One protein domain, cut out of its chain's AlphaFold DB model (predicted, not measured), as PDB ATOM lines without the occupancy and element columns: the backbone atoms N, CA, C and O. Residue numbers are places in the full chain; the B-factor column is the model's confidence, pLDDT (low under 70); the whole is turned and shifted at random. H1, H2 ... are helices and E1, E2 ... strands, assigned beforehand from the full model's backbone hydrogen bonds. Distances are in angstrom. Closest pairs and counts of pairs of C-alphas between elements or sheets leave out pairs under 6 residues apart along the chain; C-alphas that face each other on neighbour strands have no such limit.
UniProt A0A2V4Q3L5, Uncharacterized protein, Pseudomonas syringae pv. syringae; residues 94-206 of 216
ATOM      1  N   ASP A  94     141.379 175.820 126.266       41.84
ATOM      2  CA  ASP A  94     141.536 177.219 126.691       41.84
ATOM      3  C   ASP A  94     141.990 178.120 125.531       41.84
ATOM      4  O   ASP A  94     141.481 179.226 125.358       41.84
ATOM      5  N   ASP A  95     142.870 177.615 124.659       46.47
ATOM      6  CA  ASP A  95     143.347 178.353 123.482       46.47
ATOM      7  C   ASP A  95     142.245 178.587 122.440       46.47
ATOM      8  O   ASP A  95     142.271 179.573 121.703       46.47
ATOM      9  N   ALA A  96     141.246 177.701 122.366       50.91
ATOM     10  CA  ALA A  96     140.131 177.841 121.437       50.91
ATOM     11  C   ALA A  96     139.155 178.939 121.866       50.91
ATOM     12  O   ALA A  96     138.698 179.715 121.021       50.91
ATOM     13  N   ASP A  97     138.868 179.013 123.164       59.28
ATOM     14  CA  ASP A  97     137.998 180.035 123.743       59.28
ATOM     15  C   ASP A  97     138.723 181.389 123.815       59.28
ATOM     16  O   ASP A  97     138.133 182.426 123.493       59.28
ATOM     17  N   ALA A  98     140.034 181.388 124.086       67.06
ATOM     18  CA  ALA A  98     140.889 182.571 123.991       67.06
ATOM     19  C   ALA A  98     140.967 183.111 122.553       67.06
ATOM     20  O   ALA A  98     140.797 184.311 122.331       67.06
ATOM     21  N   LEU A  99     141.146 182.236 121.556       73.06
ATOM     22  CA  LEU A  99     141.134 182.620 120.142       73.06
ATOM     23  C   LEU A  99     139.781 183.207 119.734       73.06
ATOM     24  O   LEU A  99     139.728 184.221 119.036       73.06
ATOM     25  N   LYS A 100     138.679 182.577 120.152       74.44
ATOM     26  CA  LYS A 100     137.331 183.046 119.824       74.44
ATOM     27  C   LYS A 100     137.051 184.419 120.433       74.44
ATOM     28  O   LYS A 100     136.501 185.274 119.739       74.44
ATOM     29  N   THR A 101     137.487 184.638 121.672       73.25
ATOM     30  CA  THR A 101     137.393 185.925 122.377       73.25
ATOM     31  C   THR A 101     138.228 186.997 121.681       73.25
ATOM     32  O   THR A 101     137.701 188.047 121.330       73.25
ATOM     33  N   LEU A 102     139.486 186.695 121.345       76.94
ATOM     34  CA  LEU A 102     140.377 187.611 120.628       76.94
ATOM     35  C   LEU A 102     139.802 188.039 119.266       76.94
ATOM     36  O   LEU A 102     139.829 189.217 118.904       76.94
ATOM     37  N   ILE A 103     139.260 187.086 118.502       83.31
ATOM     38  CA  ILE A 103     138.604 187.374 117.220       83.31
ATOM     39  C   ILE A 103     137.356 188.236 117.444       83.31
ATOM     40  O   ILE A 103     137.133 189.179 116.683       83.31
ATOM     41  N   ALA A 104     136.550 187.942 118.466       79.88
ATOM     42  CA  ALA A 104     135.341 188.698 118.782       79.88
ATOM     43  C   ALA A 104     135.648 190.151 119.153       79.88
ATOM     44  O   ALA A 104     135.044 191.054 118.576       79.88
ATOM     45  N   ASP A 105     136.632 190.379 120.023       74.88
ATOM     46  CA  ASP A 105     137.083 191.716 120.422       74.88
ATOM     47  C   ASP A 105     137.580 192.509 119.213       74.88
ATOM     48  O   ASP A 105     137.204 193.670 118.995       74.88
ATOM     49  N   ARG A 106     138.378 191.863 118.353       82.38
ATOM     50  CA  ARG A 106     138.897 192.511 117.150       82.38
ATOM     51  C   ARG A 106     137.790 192.845 116.152       82.38
ATOM     52  O   ARG A 106     137.794 193.948 115.604       82.38
ATOM     53  N   LEU A 107     136.832 191.946 115.935       83.00
ATOM     54  CA  LEU A 107     135.649 192.223 115.112       83.00
ATOM     55  C   LEU A 107     134.792 193.341 115.728       83.00
ATOM     56  O   LEU A 107     134.311 194.211 114.996       83.00
ATOM     57  N   GLY A 108     134.667 193.371 117.056       80.75
ATOM     58  CA  GLY A 108     133.993 194.422 117.822       80.75
ATOM     59  C   GLY A 108     134.526 195.814 117.497       80.75
ATOM     60  O   GLY A 108     133.766 196.718 117.148       80.75
ATOM     61  N   SER A 109     135.855 195.959 117.469       82.00
ATOM     62  CA  SER A 109     136.521 197.214 117.073       82.00
ATOM     63  C   SER A 109     136.239 197.660 115.625       82.00
ATOM     64  O   SER A 109     136.520 198.798 115.259       82.00
ATOM     65  N   GLN A 110     135.663 196.783 114.794       82.56
ATOM     66  CA  GLN A 110     135.372 196.994 113.369       82.56
ATOM     67  C   GLN A 110     133.864 197.069 113.076       82.56
ATOM     68  O   GLN A 110     133.422 196.895 111.931       82.56
ATOM     69  N   GLY A 111     133.067 197.329 114.115       83.19
ATOM     70  CA  GLY A 111     131.625 197.534 114.013       83.19
ATOM     71  C   GLY A 111     130.813 196.245 113.926       83.19
ATOM     72  O   GLY A 111     129.653 196.288 113.518       83.19
ATOM     73  N   TRP A 112     131.404 195.102 114.276       86.94
ATOM     74  CA  TRP A 112     130.635 193.894 114.544       86.94
ATOM     75  C   TRP A 112     130.130 193.914 115.988       86.94
ATOM     76  O   TRP A 112     130.741 194.495 116.877       86.94
ATOM     77  N   LEU A 113     129.009 193.256 116.224       80.69
ATOM     78  CA  LEU A 113     128.459 193.004 117.544       80.69
ATOM     79  C   LEU A 113     128.669 191.532 117.856       80.69
ATOM     80  O   LEU A 113     128.414 190.694 116.992       80.69
ATOM     81  N   ILE A 114     129.099 191.200 119.070       73.38
ATOM     82  CA  ILE A 114     129.112 189.803 119.514       73.38
ATOM     83  C   ILE A 114     127.692 189.240 119.325       73.38
ATOM     84  O   ILE A 114     126.694 189.959 119.469       73.38
ATOM     85  N   VAL A 115     127.591 187.980 118.892       68.31
ATOM     86  CA  VAL A 115     126.287 187.295 118.873       68.31
ATOM     87  C   VAL A 115     125.723 187.213 120.301       68.31
ATOM     88  O   VAL A 115     126.380 187.608 121.256       68.31
ATOM     89  N   ASP A 116     124.495 186.734 120.475       58.41
ATOM     90  CA  ASP A 116     123.974 186.537 121.831       58.41
ATOM     91  C   ASP A 116     124.881 185.602 122.652       58.41
ATOM     92  O   ASP A 116     125.514 184.701 122.096       58.41
ATOM     93  N   ASP A 117     124.934 185.810 123.970       45.06
ATOM     94  CA  ASP A 117     125.838 185.090 124.878       45.06
ATOM     95  C   ASP A 117     125.708 183.564 124.757       45.06
ATOM     96  O   ASP A 117     126.690 182.834 124.881       45.06
ATOM     97  N   LEU A 118     124.507 183.063 124.455       45.25
ATOM     98  CA  LEU A 118     124.267 181.640 124.231       45.25
ATOM     99  C   LEU A 118     124.932 181.164 122.930       45.25
ATOM    100  O   LEU A 118     125.663 180.173 122.927       45.25
ATOM    101  N   SER A 119     124.729 181.869 121.819       47.09
ATOM    102  CA  SER A 119     125.406 181.564 120.555       47.09
ATOM    103  C   SER A 119     126.926 181.696 120.673       47.09
ATOM    104  O   SER A 119     127.659 180.875 120.111       47.09
ATOM    105  N   PHE A 120     127.411 182.685 121.424       50.09
ATOM    106  CA  PHE A 120     128.836 182.921 121.610       50.09
ATOM    107  C   PHE A 120     129.502 181.821 122.437       50.09
ATOM    108  O   PHE A 120     130.566 181.342 122.064       50.09
ATOM    109  N   ASN A 121     128.871 181.350 123.507       44.91
ATOM    110  CA  ASN A 121     129.490 180.351 124.382       44.91
ATOM    111  C   ASN A 121     129.215 178.906 123.942       44.91
ATOM    112  O   ASN A 121     129.986 178.004 124.256       44.91
ATOM    113  N   CYS A 122     128.138 178.655 123.188       45.22
ATOM    114  CA  CYS A 122     127.688 177.287 122.904       45.22
ATOM    115  C   CYS A 122     127.723 176.883 121.424       45.22
ATOM    116  O   CYS A 122     127.408 175.735 121.104       45.22
ATOM    117  N   THR A 123     128.081 177.786 120.505       58.25
ATOM    118  CA  THR A 123     128.116 177.490 119.060       58.25
ATOM    119  C   THR A 123     129.410 177.967 118.401       58.25
ATOM    120  O   THR A 123     130.309 178.483 119.055       58.25
ATOM    121  N   SER A 124     129.528 177.816 117.082       72.31
ATOM    122  CA  SER A 124     130.609 178.427 116.300       72.31
ATOM    123  C   SER A 124     130.384 179.916 116.014       72.31
ATOM    124  O   SER A 124     131.295 180.563 115.511       72.31
ATOM    125  N   GLY A 125     129.212 180.485 116.326       71.00
ATOM    126  CA  GLY A 125     128.913 181.903 116.107       71.00
ATOM    127  C   GLY A 125     129.809 182.812 116.946       71.00
ATOM    128  O   GLY A 125     129.994 182.569 118.138       71.00
ATOM    129  N   VAL A 126     130.384 183.836 116.315       76.75
ATOM    130  CA  VAL A 126     131.313 184.783 116.956       76.75
ATOM    131  C   VAL A 126     130.683 186.166 117.038       76.75
ATOM    132  O   VAL A 126     130.488 186.707 118.120       76.75
ATOM    133  N   ALA A 127     130.344 186.741 115.889       83.31
ATOM    134  CA  ALA A 127     129.856 188.106 115.811       83.31
ATOM    135  C   ALA A 127     128.902 188.272 114.628       83.31
ATOM    136  O   ALA A 127     128.940 187.505 113.666       83.31
ATOM    137  N   LYS A 128     128.062 189.299 114.684       87.69
ATOM    138  CA  LYS A 128     127.163 189.724 113.620       87.69
ATOM    139  C   LYS A 128     127.378 191.193 113.282       87.69
ATOM    140  O   LYS A 128     127.679 191.998 114.155       87.69
ATOM    141  N   LYS A 129     127.193 191.564 112.022       90.38
ATOM    142  CA  LYS A 129     127.263 192.957 111.567       90.38
ATOM    143  C   LYS A 129     126.045 193.283 110.728       90.38
ATOM    144  O   LYS A 129     125.645 192.501 109.866       90.38
ATOM    145  N   GLN A 130     125.444 194.430 111.014       89.81
ATOM    146  CA  GLN A 130     124.264 194.911 110.311       89.81
ATOM    147  C   GLN A 130     124.683 195.847 109.180       89.81
ATOM    148  O   GLN A 130     125.505 196.743 109.367       89.81
ATOM    149  N   TYR A 131     124.092 195.644 108.009       86.00
ATOM    150  CA  TYR A 131     124.297 196.456 106.821       86.00
ATOM    151  C   TYR A 131     122.980 197.097 106.422       86.00
ATOM    152  O   TYR A 131     121.977 196.413 106.198       86.00
ATOM    153  N   GLN A 132     122.995 198.421 106.292       86.06
ATOM    154  CA  GLN A 132     121.899 199.132 105.659       86.06
ATOM    155  C   GLN A 132     121.895 198.773 104.169       86.06
ATOM    156  O   GLN A 132     122.926 198.862 103.502       86.06
ATOM    157  N   THR A 133     120.744 198.359 103.642       86.38
ATOM    158  CA  THR A 133     120.555 198.079 102.211       86.38
ATOM    159  C   THR A 133     119.294 198.772 101.696       86.38
ATOM    160  O   THR A 133     118.446 199.196 102.483       86.38
ATOM    161  N   ALA A 134     119.134 198.881 100.376       84.12
ATOM    162  CA  ALA A 134     117.956 199.503  99.768       84.12
ATOM    163  C   ALA A 134     116.659 198.718 100.033       84.12
ATOM    164  O   ALA A 134     115.570 199.254  99.865       84.12
ATOM    165  N   VAL A 135     116.773 197.458 100.470       84.00
ATOM    166  CA  VAL A 135     115.642 196.590 100.831       84.00
ATOM    167  C   VAL A 135     115.480 196.433 102.351       84.00
ATOM    168  O   VAL A 135     114.779 195.533 102.802       84.00
ATOM    169  N   GLY A 136     116.134 197.290 103.145       85.69
ATOM    170  CA  GLY A 136     116.130 197.245 104.610       85.69
ATOM    171  C   GLY A 136     117.454 196.767 105.210       85.69
ATOM    172  O   GLY A 136     118.451 196.591 104.507       85.69
ATOM    173  N   ILE A 137     117.477 196.583 106.528       87.31
ATOM    174  CA  ILE A 137     118.662 196.100 107.249       87.31
ATOM    175  C   ILE A 137     118.856 194.608 106.963       87.31
ATOM    176  O   ILE A 137     117.910 193.824 107.045       87.31
ATOM    177  N   LYS A 138     120.091 194.215 106.646       85.00
ATOM    178  CA  LYS A 138     120.508 192.814 106.521       85.00
ATOM    179  C   LYS A 138     121.678 192.515 107.442       85.00
ATOM    180  O   LYS A 138     122.513 193.380 107.682       85.00
ATOM    181  N   GLU A 139     121.762 191.282 107.919       87.75
ATOM    182  CA  GLU A 139     122.797 190.859 108.861       87.75
ATOM    183  C   GLU A 139     123.785 189.901 108.193       87.75
ATOM    184  O   GLU A 139     123.389 188.996 107.455       87.75
ATOM    185  N   ALA A 140     125.074 190.103 108.456       87.94
ATOM    186  CA  ALA A 140     126.104 189.099 108.241       87.94
ATOM    187  C   ALA A 140     126.454 188.448 109.581       87.94
ATOM    188  O   ALA A 140     126.580 189.156 110.579       87.94
ATOM    189  N   ILE A 141     126.651 187.129 109.604       86.31
ATOM    190  CA  ILE A 141     127.072 186.390 110.805       86.31
ATOM    191  C   ILE A 141     128.410 185.708 110.527       86.31
ATOM    192  O   ILE A 141     128.559 185.024 109.513       86.31
ATOM    193  N   ALA A 142     129.375 185.901 111.424       87.75
ATOM    194  CA  ALA A 142     130.685 185.271 111.403       87.75
ATOM    195  C   ALA A 142     130.707 184.028 112.304       87.75
ATOM    196  O   ALA A 142     130.237 184.061 113.444       87.75
ATOM    197  N   TYR A 143     131.301 182.950 111.799       81.81
ATOM    198  CA  TYR A 143     131.429 181.667 112.483       81.81
ATOM    199  C   TYR A 143     132.887 181.212 112.500       81.81
ATOM    200  O   TYR A 143     133.562 181.247 111.472       81.81
ATOM    201  N   LEU A 144     133.354 180.729 113.649       84.81
ATOM    202  CA  LEU A 144     134.652 180.088 113.821       84.81
ATOM    203  C   LEU A 144     134.465 178.571 113.850       84.81
ATOM    204  O   LEU A 144     133.939 178.009 114.810       84.81
ATOM    205  N   GLN A 145     134.884 177.902 112.784       81.12
ATOM    206  CA  GLN A 145     134.778 176.454 112.635       81.12
ATOM    207  C   GLN A 145     136.138 175.780 112.830       81.12
ATOM    208  O   GLN A 145     137.188 176.373 112.569       81.12
ATOM    209  N   GLY A 146     136.114 174.527 113.287       76.62
ATOM    210  CA  GLY A 146     137.288 173.661 113.218       76.62
ATOM    211  C   GLY A 146     137.619 173.337 111.761       76.62
ATOM    212  O   GLY A 146     136.717 173.142 110.948       76.62
ATOM    213  N   GLY A 147     138.903 173.324 111.433       70.31
ATOM    214  CA  GLY A 147     139.447 172.870 110.160       70.31
ATOM    215  C   GLY A 147     140.492 171.775 110.371       70.31
ATOM    216  O   GLY A 147     140.652 171.253 111.474       70.31
ATOM    217  N   ASP A 148     141.200 171.440 109.298       76.19
ATOM    218  CA  ASP A 148     142.192 170.364 109.302       76.19
ATOM    219  C   ASP A 148     143.435 170.729 110.130       76.19
ATOM    220  O   ASP A 148     143.816 171.903 110.217       76.19
ATOM    221  N   ASP A 149     144.076 169.715 110.716       75.19
ATOM    222  CA  ASP A 149     145.326 169.828 111.485       75.19
ATOM    223  C   ASP A 149     145.256 170.817 112.662       75.19
ATOM    224  O   ASP A 149     146.199 171.550 112.952       75.19
ATOM    225  N   GLY A 150     144.095 170.895 113.321       68.62
ATOM    226  CA  GLY A 150     143.870 171.819 114.438       68.62
ATOM    227  C   GLY A 150     143.740 173.286 114.018       68.62
ATOM    228  O   GLY A 150     143.557 174.154 114.873       68.62
ATOM    229  N   ALA A 151     143.785 173.586 112.715       80.38
ATOM    230  CA  ALA A 151     143.533 174.927 112.222       80.38
ATOM    231  C   ALA A 151     142.079 175.335 112.482       80.38
ATOM    232  O   ALA A 151     141.152 174.526 112.458       80.38
ATOM    233  N   ARG A 152     141.862 176.629 112.681       83.19
ATOM    234  CA  ARG A 152     140.540 177.233 112.837       83.19
ATOM    235  C   ARG A 152     140.242 178.079 111.612       83.19
ATOM    236  O   ARG A 152     141.117 178.776 111.096       83.19
ATOM    237  N   ARG A 153     139.008 178.017 111.123       85.75
ATOM    238  CA  ARG A 153     138.559 178.805 109.974       85.75
ATOM    239  C   ARG A 153     137.449 179.754 110.390       85.75
ATOM    240  O   ARG A 153     136.397 179.323 110.850       85.75
ATOM    241  N   LEU A 154     137.680 181.041 110.175       89.62
ATOM    242  CA  LEU A 154     136.663 182.075 110.275       89.62
ATOM    243  C   LEU A 154     135.957 182.197 108.924       89.62
ATOM    244  O   LEU A 154     136.605 182.397 107.895       89.62
ATOM    245  N   ILE A 155     134.639 182.044 108.928       88.50
ATOM    246  CA  ILE A 155     133.769 182.163 107.754       88.50
ATOM    247  C   ILE A 155     132.640 183.144 108.053       88.50
ATOM    248  O   ILE A 155     132.322 183.377 109.218       88.50
ATOM    249  N   ALA A 156     131.998 183.688 107.023       88.19
ATOM    250  CA  ALA A 156     130.796 184.497 107.197       88.19
ATOM    251  C   ALA A 156     129.652 184.044 106.292       88.19
ATOM    252  O   ALA A 156     129.843 183.429 105.240       88.19
ATOM    253  N   GLN A 157     128.440 184.371 106.722       85.81
ATOM    254  CA  GLN A 157     127.223 184.188 105.948       85.81
ATOM    255  C   GLN A 157     126.515 185.526 105.788       85.81
ATOM    256  O   GLN A 157     126.287 186.226 106.770       85.81
ATOM    257  N   TYR A 158     126.163 185.865 104.549       88.06
ATOM    258  CA  TYR A 158     125.291 186.988 104.215       88.06
ATOM    259  C   TYR A 158     124.484 186.623 102.972       88.06
ATOM    260  O   TYR A 158     125.049 186.361 101.905       88.06
ATOM    261  N   TYR A 159     123.159 186.603 103.105       86.94
ATOM    262  CA  TYR A 159     122.267 186.178 102.031       86.94
ATOM    263  C   TYR A 159     121.764 187.370 101.203       86.94
ATOM    264  O   TYR A 159     120.999 188.230 101.661       86.94
ATOM    265  N   SER A 160     122.155 187.392  99.930       83.31
ATOM    266  CA  SER A 160     121.640 188.315  98.916       83.31
ATOM    267  C   SER A 160     121.169 187.526  97.708       83.31
ATOM    268  O   SER A 160     121.858 186.614  97.269       83.31
ATOM    269  N   GLU A 161     119.990 187.867  97.181       82.12
ATOM    270  CA  GLU A 161     119.463 187.280  95.937       82.12
ATOM    271  C   GLU A 161     119.456 185.735  95.951       82.12
ATOM    272  O   GLU A 161     119.782 185.082  94.967       82.12
ATOM    273  N   GLY A 162     119.127 185.144  97.107       83.25
ATOM    274  CA  GLY A 162     119.067 183.690  97.300       83.25
ATOM    275  C   GLY A 162     120.415 182.995  97.522       83.25
ATOM    276  O   GLY A 162     120.432 181.791  97.749       83.25
ATOM    277  N   ASN A 163     121.534 183.726  97.516       83.12
ATOM    278  CA  ASN A 163     122.878 183.157  97.613       83.12
ATOM    279  C   ASN A 163     123.652 183.700  98.820       83.12
ATOM    280  O   ASN A 163     123.536 184.878  99.169       83.12
ATOM    281  N   ASN A 164     124.490 182.855  99.429       87.19
ATOM    282  CA  ASN A 164     125.491 183.320 100.387       87.19
ATOM    283  C   ASN A 164     126.685 183.920  99.629       87.19
ATOM    284  O   ASN A 164     127.577 183.198  99.169       87.19
ATOM    285  N   VAL A 165     126.714 185.247  99.530       87.81
ATOM    286  CA  VAL A 165     127.768 185.983  98.808       87.81
ATOM    287  C   VAL A 165     129.128 185.907  99.507       87.81
ATOM    288  O   VAL A 165     130.152 186.153  98.880       87.81
ATOM    289  N   LEU A 166     129.155 185.531 100.791       88.94
ATOM    290  CA  LEU A 166     130.371 185.393 101.598       88.94
ATOM    291  C   LEU A 166     130.904 183.954 101.643       88.94
ATOM    292  O   LEU A 166     131.865 183.689 102.356       88.94
ATOM    293  N   SER A 167     130.331 183.031 100.865       83.75
ATOM    294  CA  SER A 167     130.715 181.606 100.856       83.75
ATOM    295  C   SER A 167     132.207 181.347 100.595       83.75
ATOM    296  O   SER A 167     132.746 180.357 101.084       83.75
ATOM    297  N   THR A 168     132.890 182.239  99.875       84.94
ATOM    298  CA  THR A 168     134.338 182.166  99.602       84.94
ATOM    299  C   THR A 168     135.184 183.052 100.524       84.94
ATOM    300  O   THR A 168     136.413 182.976 100.496       84.94
ATOM    301  N   THR A 169     134.557 183.888 101.356       89.69
ATOM    302  CA  THR A 169     135.251 184.797 102.276       89.69
ATOM    303  C   THR A 169     135.600 184.044 103.551       89.69
ATOM    304  O   THR A 169     134.742 183.790 104.396       89.69
ATOM    305  N   THR A 170     136.869 183.654 103.676       90.00
ATOM    306  CA  THR A 170     137.361 182.881 104.820       90.00
ATOM    307  C   THR A 170     138.728 183.380 105.283       90.00
ATOM    308  O   THR A 170     139.512 183.888 104.480       90.00
ATOM    309  N   ALA A 171     139.028 183.214 106.568       90.88
ATOM    310  CA  ALA A 171     140.374 183.342 107.121       90.88
ATOM    311  C   ALA A 171     140.747 182.053 107.857       90.88
ATOM    312  O   ALA A 171     139.901 181.436 108.501       90.88
ATOM    313  N   ARG A 172     142.003 181.622 107.728       89.44
ATOM    314  CA  ARG A 172     142.533 180.417 108.376       89.44
ATOM    315  C   ARG A 172     143.570 180.831 109.410       89.44
ATOM    316  O   ARG A 172     144.470 181.597 109.083       89.44
ATOM    317  N   PHE A 173     143.461 180.269 110.605       86.06
ATOM    318  CA  PHE A 173     144.404 180.434 111.702       86.06
ATOM    319  C   PHE A 173     144.960 179.058 112.057       86.06
ATOM    320  O   PHE A 173     144.197 178.141 112.361       86.06
ATOM    321  N   THR A 174     146.270 178.879 111.945       84.75
ATOM    322  CA  THR A 174     146.951 177.672 112.432       84.75
ATOM    323  C   THR A 174     147.219 177.803 113.931       84.75
ATOM    324  O   THR A 174     147.293 178.933 114.415       84.75
ATOM    325  N   PRO A 175     147.397 176.693 114.668       74.06
ATOM    326  CA  PRO A 175     147.731 176.739 116.096       74.06
ATOM    327  C   PRO A 175     148.954 177.615 116.408       74.06
ATOM    328  O   PRO A 175     148.965 178.320 117.408       74.06
ATOM    329  N   ASP A 176     149.931 177.648 115.499       78.62
ATOM    330  CA  ASP A 176     151.175 178.417 115.656       78.62
ATOM    331  C   ASP A 176     151.052 179.902 115.256       78.62
ATOM    332  O   ASP A 176     152.054 180.616 115.173       78.62
ATOM    333  N   CYS A 177     149.848 180.389 114.928       80.12
ATOM    334  CA  CYS A 177     149.660 181.798 114.588       80.12
ATOM    335  C   CYS A 177     149.911 182.690 115.808       80.12
ATOM    336  O   CYS A 177     149.312 182.504 116.864       80.12
ATOM    337  N   SER A 178     150.727 183.731 115.633       84.19
ATOM    338  CA  SER A 178     150.861 184.779 116.644       84.19
ATOM    339  C   SER A 178     149.560 185.577 116.795       84.19
ATOM    340  O   SER A 178     148.770 185.696 115.852       84.19
ATOM    341  N   THR A 179     149.368 186.196 117.961       81.62
ATOM    342  CA  THR A 179     148.264 187.130 118.230       81.62
ATOM    343  C   THR A 179     148.167 188.218 117.155       81.62
ATOM    344  O   THR A 179     147.089 188.464 116.621       81.62
ATOM    345  N   GLU A 180     149.300 188.797 116.743       81.88
ATOM    346  CA  GLU A 180     149.350 189.804 115.672       81.88
ATOM    347  C   GLU A 180     148.854 189.258 114.325       81.88
ATOM    348  O   GLU A 180     148.113 189.934 113.607       81.88
ATOM    349  N   ALA A 181     149.218 188.018 113.976       83.75
ATOM    350  CA  ALA A 181     148.747 187.373 112.754       83.75
ATOM    351  C   ALA A 181     147.236 187.102 112.802       83.75
ATOM    352  O   ALA A 181     146.549 187.252 111.787       83.75
ATOM    353  N   ILE A 182     146.705 186.759 113.980       84.94
ATOM    354  CA  ILE A 182     145.265 186.578 114.204       84.94
ATOM    355  C   ILE A 182     144.527 187.909 114.041       84.94
ATOM    356  O   ILE A 182     143.537 187.981 113.309       84.94
ATOM    357  N   GLU A 183     145.015 188.987 114.652       85.94
ATOM    358  CA  GLU A 183     144.417 190.319 114.533       85.94
ATOM    359  C   GLU A 183     144.461 190.855 113.097       85.94
ATOM    360  O   GLU A 183     143.460 191.382 112.591       85.94
ATOM    361  N   ALA A 184     145.596 190.696 112.412       86.25
ATOM    362  CA  ALA A 184     145.762 191.091 111.016       86.25
ATOM    363  C   ALA A 184     144.850 190.270 110.094       86.25
ATOM    364  O   ALA A 184     144.162 190.834 109.237       86.25
ATOM    365  N   GLY A 185     144.783 188.951 110.301       88.50
ATOM    366  CA  GLY A 185     143.901 188.051 109.559       88.50
ATOM    367  C   GLY A 185     142.422 188.380 109.766       88.50
ATOM    368  O   GLY A 185     141.670 188.457 108.795       88.50
ATOM    369  N   THR A 186     142.022 188.672 111.005       90.31
ATOM    370  CA  THR A 186     140.652 189.085 111.359       90.31
ATOM    371  C   THR A 186     140.299 190.436 110.736       90.31
ATOM    372  O   THR A 186     139.218 190.602 110.174       90.31
ATOM    373  N   SER A 187     141.236 191.389 110.742       88.88
ATOM    374  CA  SER A 187     141.042 192.703 110.114       88.88
ATOM    375  C   SER A 187     140.895 192.596 108.598       88.88
ATOM    376  O   SER A 187     139.994 193.199 108.014       88.88
ATOM    377  N   ARG A 188     141.735 191.778 107.951       90.94
ATOM    378  CA  ARG A 188     141.628 191.495 106.515       90.94
ATOM    379  C   ARG A 188     140.311 190.802 106.179       90.94
ATOM    380  O   ARG A 188     139.687 191.148 105.181       90.94
ATOM    381  N   PHE A 189     139.887 189.849 107.008       93.12
ATOM    382  CA  PHE A 189     138.610 189.161 106.855       93.12
ATOM    383  C   PHE A 189     137.436 190.143 106.895       93.12
ATOM    384  O   PHE A 189     136.636 190.170 105.966       93.12
ATOM    385  N   SER A 190     137.366 190.991 107.919       92.06
ATOM    386  CA  SER A 190     136.295 191.980 108.076       92.06
ATOM    387  C   SER A 190     136.257 192.985 106.919       92.06
ATOM    388  O   SER A 190     135.197 193.220 106.341       92.06
ATOM    389  N   ALA A 191     137.419 193.490 106.491       91.88
ATOM    390  CA  ALA A 191     137.515 194.372 105.327       91.88
ATOM    391  C   ALA A 191     137.049 193.685 104.031       91.88
ATOM    392  O   ALA A 191     136.382 194.304 103.202       91.88
ATOM    393  N   GLN A 192     137.359 192.396 103.860       91.88
ATOM    394  CA  GLN A 192     136.887 191.615 102.717       91.88
ATOM    395  C   GLN A 192     135.368 191.415 102.759       91.88
ATOM    396  O   GLN A 192     134.719 191.540 101.720       91.88
ATOM    397  N   VAL A 193     134.794 191.140 103.937       92.12
ATOM    398  CA  VAL A 193     133.337 191.047 104.112       92.12
ATOM    399  C   VAL A 193     132.677 192.361 103.704       92.12
ATOM    400  O   VAL A 193     131.770 192.348 102.873       92.12
ATOM    401  N   ASP A 194     133.167 193.492 104.215       91.88
ATOM    402  CA  ASP A 194     132.642 194.813 103.868       91.88
ATOM    403  C   ASP A 194     132.745 195.078 102.361       91.88
ATOM    404  O   ASP A 194     131.774 195.516 101.741       91.88
ATOM    405  N   HIS A 195     133.881 194.746 101.739       90.94
ATOM    406  CA  HIS A 195     134.070 194.887 100.296       90.94
ATOM    407  C   HIS A 195     133.034 194.080  99.498       90.94
ATOM    408  O   HIS A 195     132.342 194.649  98.648       90.94
ATOM    409  N   VAL A 196     132.876 192.788  99.802       90.38
ATOM    410  CA  VAL A 196     131.941 191.893  99.100       90.38
ATOM    411  C   VAL A 196     130.491 192.328  99.317       90.38
ATOM    412  O   VAL A 196     129.743 192.456  98.347       90.38
ATOM    413  N   VAL A 197     130.095 192.627 100.560       89.88
ATOM    414  CA  VAL A 197     128.735 193.094 100.881       89.88
ATOM    415  C   VAL A 197     128.435 194.412 100.169       89.88
ATOM    416  O   VAL A 197     127.355 194.568  99.594       89.88
ATOM    417  N   SER A 198     129.403 195.330 100.105       88.19
ATOM    418  CA  SER A 198     129.248 196.610  99.407       88.19
ATOM    419  C   SER A 198     129.047 196.475  97.892       88.19
ATOM    420  O   SER A 198     128.507 197.392  97.269       88.19
ATOM    421  N   GLY A 199     129.478 195.351  97.309       86.06
ATOM    422  CA  GLY A 199     129.280 194.999  95.904       86.06
ATOM    423  C   GLY A 199     127.923 194.353  95.610       86.06
ATOM    424  O   GLY A 199     127.548 194.245  94.441       86.06
ATOM    425  N   THR A 200     127.164 193.953  96.637       87.50
ATOM    426  CA  THR A 200     125.837 193.349  96.449       87.50
ATOM    427  C   THR A 200     124.847 194.353  95.878       87.50
ATOM    428  O   THR A 200     124.908 195.550  96.175       87.50
ATOM    429  N   TYR A 201     123.906 193.871  95.065       83.88
ATOM    430  CA  TYR A 201     122.940 194.727  94.381       83.88
ATOM    431  C   TYR A 201     122.175 195.640  95.354       83.88
ATOM    432  O   TYR A 201     122.112 196.854  95.158       83.88
ATOM    433  N   ALA A 202     121.683 195.076  96.461       81.19
ATOM    434  CA  ALA A 202     120.917 195.808  97.466       81.19
ATOM    435  C   ALA A 202     121.708 196.940  98.149       81.19
ATOM    436  O   ALA A 202     121.122 197.960  98.505       81.19
ATOM    437  N   VAL A 203     123.023 196.785  98.332       82.50
ATOM    438  CA  VAL A 203     123.876 197.831  98.923       82.50
ATOM    439  C   VAL A 203     124.301 198.851  97.868       82.50
ATOM    440  O   VAL A 203     124.337 200.047  98.145       82.50
ATOM    441  N   ARG A 204     124.551 198.416  96.627       85.00
ATOM    442  CA  ARG A 204     124.861 199.318  95.506       85.00
ATOM    443  C   ARG A 204     123.739 200.312  95.222       85.00
ATOM    444  O   ARG A 204     124.036 201.450  94.890       85.00
ATOM    445  N   LEU A 205     122.481 199.904  95.389       84.50
ATOM    446  CA  LEU A 205     121.321 200.785  95.233       84.50
ATOM    447  C   LEU A 205     121.256 201.927  96.260       84.50
ATOM    448  O   LEU A 205     120.601 202.927  95.992       84.50
ATOM    449  N   LEU A 206     121.911 201.792  97.420       81.31
ATOM    450  CA  LEU A 206     121.994 202.868  98.412       81.31
ATOM    451  C   LEU A 206     123.092 203.879  98.127       81.31
ATOM    452  O   LEU A 206     123.058 204.975  98.686       81.31
TER     453      LEU A 206
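Overview. This is residues 94 to 206 of the 216 residues of an uncharacterized protein of Pseudomonas syringae pv. syringae (UniProt A0A2V4Q3L5). A curled sheet of four strands has helices H1 and H3 over one face, crossing where H1 residues 102 to 107 touch H3. Small H2 packs on edge strand E1, and H4 packs near E1's other end. The printed part has 113 residues in the order H1 H2 E1 E2 E3 E4 H3 H4, links included, and is mixed in class. The antiparallel sheet runs E1 - E2 - E3 - E4; the whole is compact, with radius of gyration of the C-alphas 14.0 A, and elongated, spanning 43 by 25 by 24 A.

Arrangement. H1, residues 94 to 108, is on the sheet at a height of 9.0 A. H2, residues 117 to 122, only grazes the sheet, its Phe 120 and Val 126 C-alphas 5.6 A apart, the closest pair with E1. E1, residues 125 to 133, E2, residues 136 to 146, E3, residues 152 to 157, and E4, residues 170 to 173, form a meander, each strand the antiparallel neighbour of the one before. Within hydrogen-bond range are N 129 and O 140, 2.9 A, N 143 and O 155, 2.8 A, and N 154 and O 171, 2.8 A. H3, residues 179 to 199, touches H1 at a steep tilt of 45 degrees, the same way, the C-alphas of Ile 103 and Thr 186 closest at 6.4 A. H1 and H3 make two layers with the sheet, helices on one face. H4, residues 201 to 204, is on the sheet; its closest C-alphas with E1 are Val 203 and Thr 133, 4.7 A. In H1, H2 and H3 every O i to N i+4 pair is within hydrogen-bond range; H4 is too short for one.

Along the chain. H1 begins at C-alpha 94, (141.536, 177.219, 126.691), and is 20.8 A long; E2 is 32.8 A and H3 30.3 A. H4 ends at C-alpha 204, (124.861, 199.318, 95.506).

Size, cuts and confidence. The printed part has no cut, and the farthest C-alphas, of Asp 94 and Leu 205, are 44.2 A apart. The E3 to E4 link is long. Confidence is under 70 at residues 94 to 98, 115 to 123 and 150.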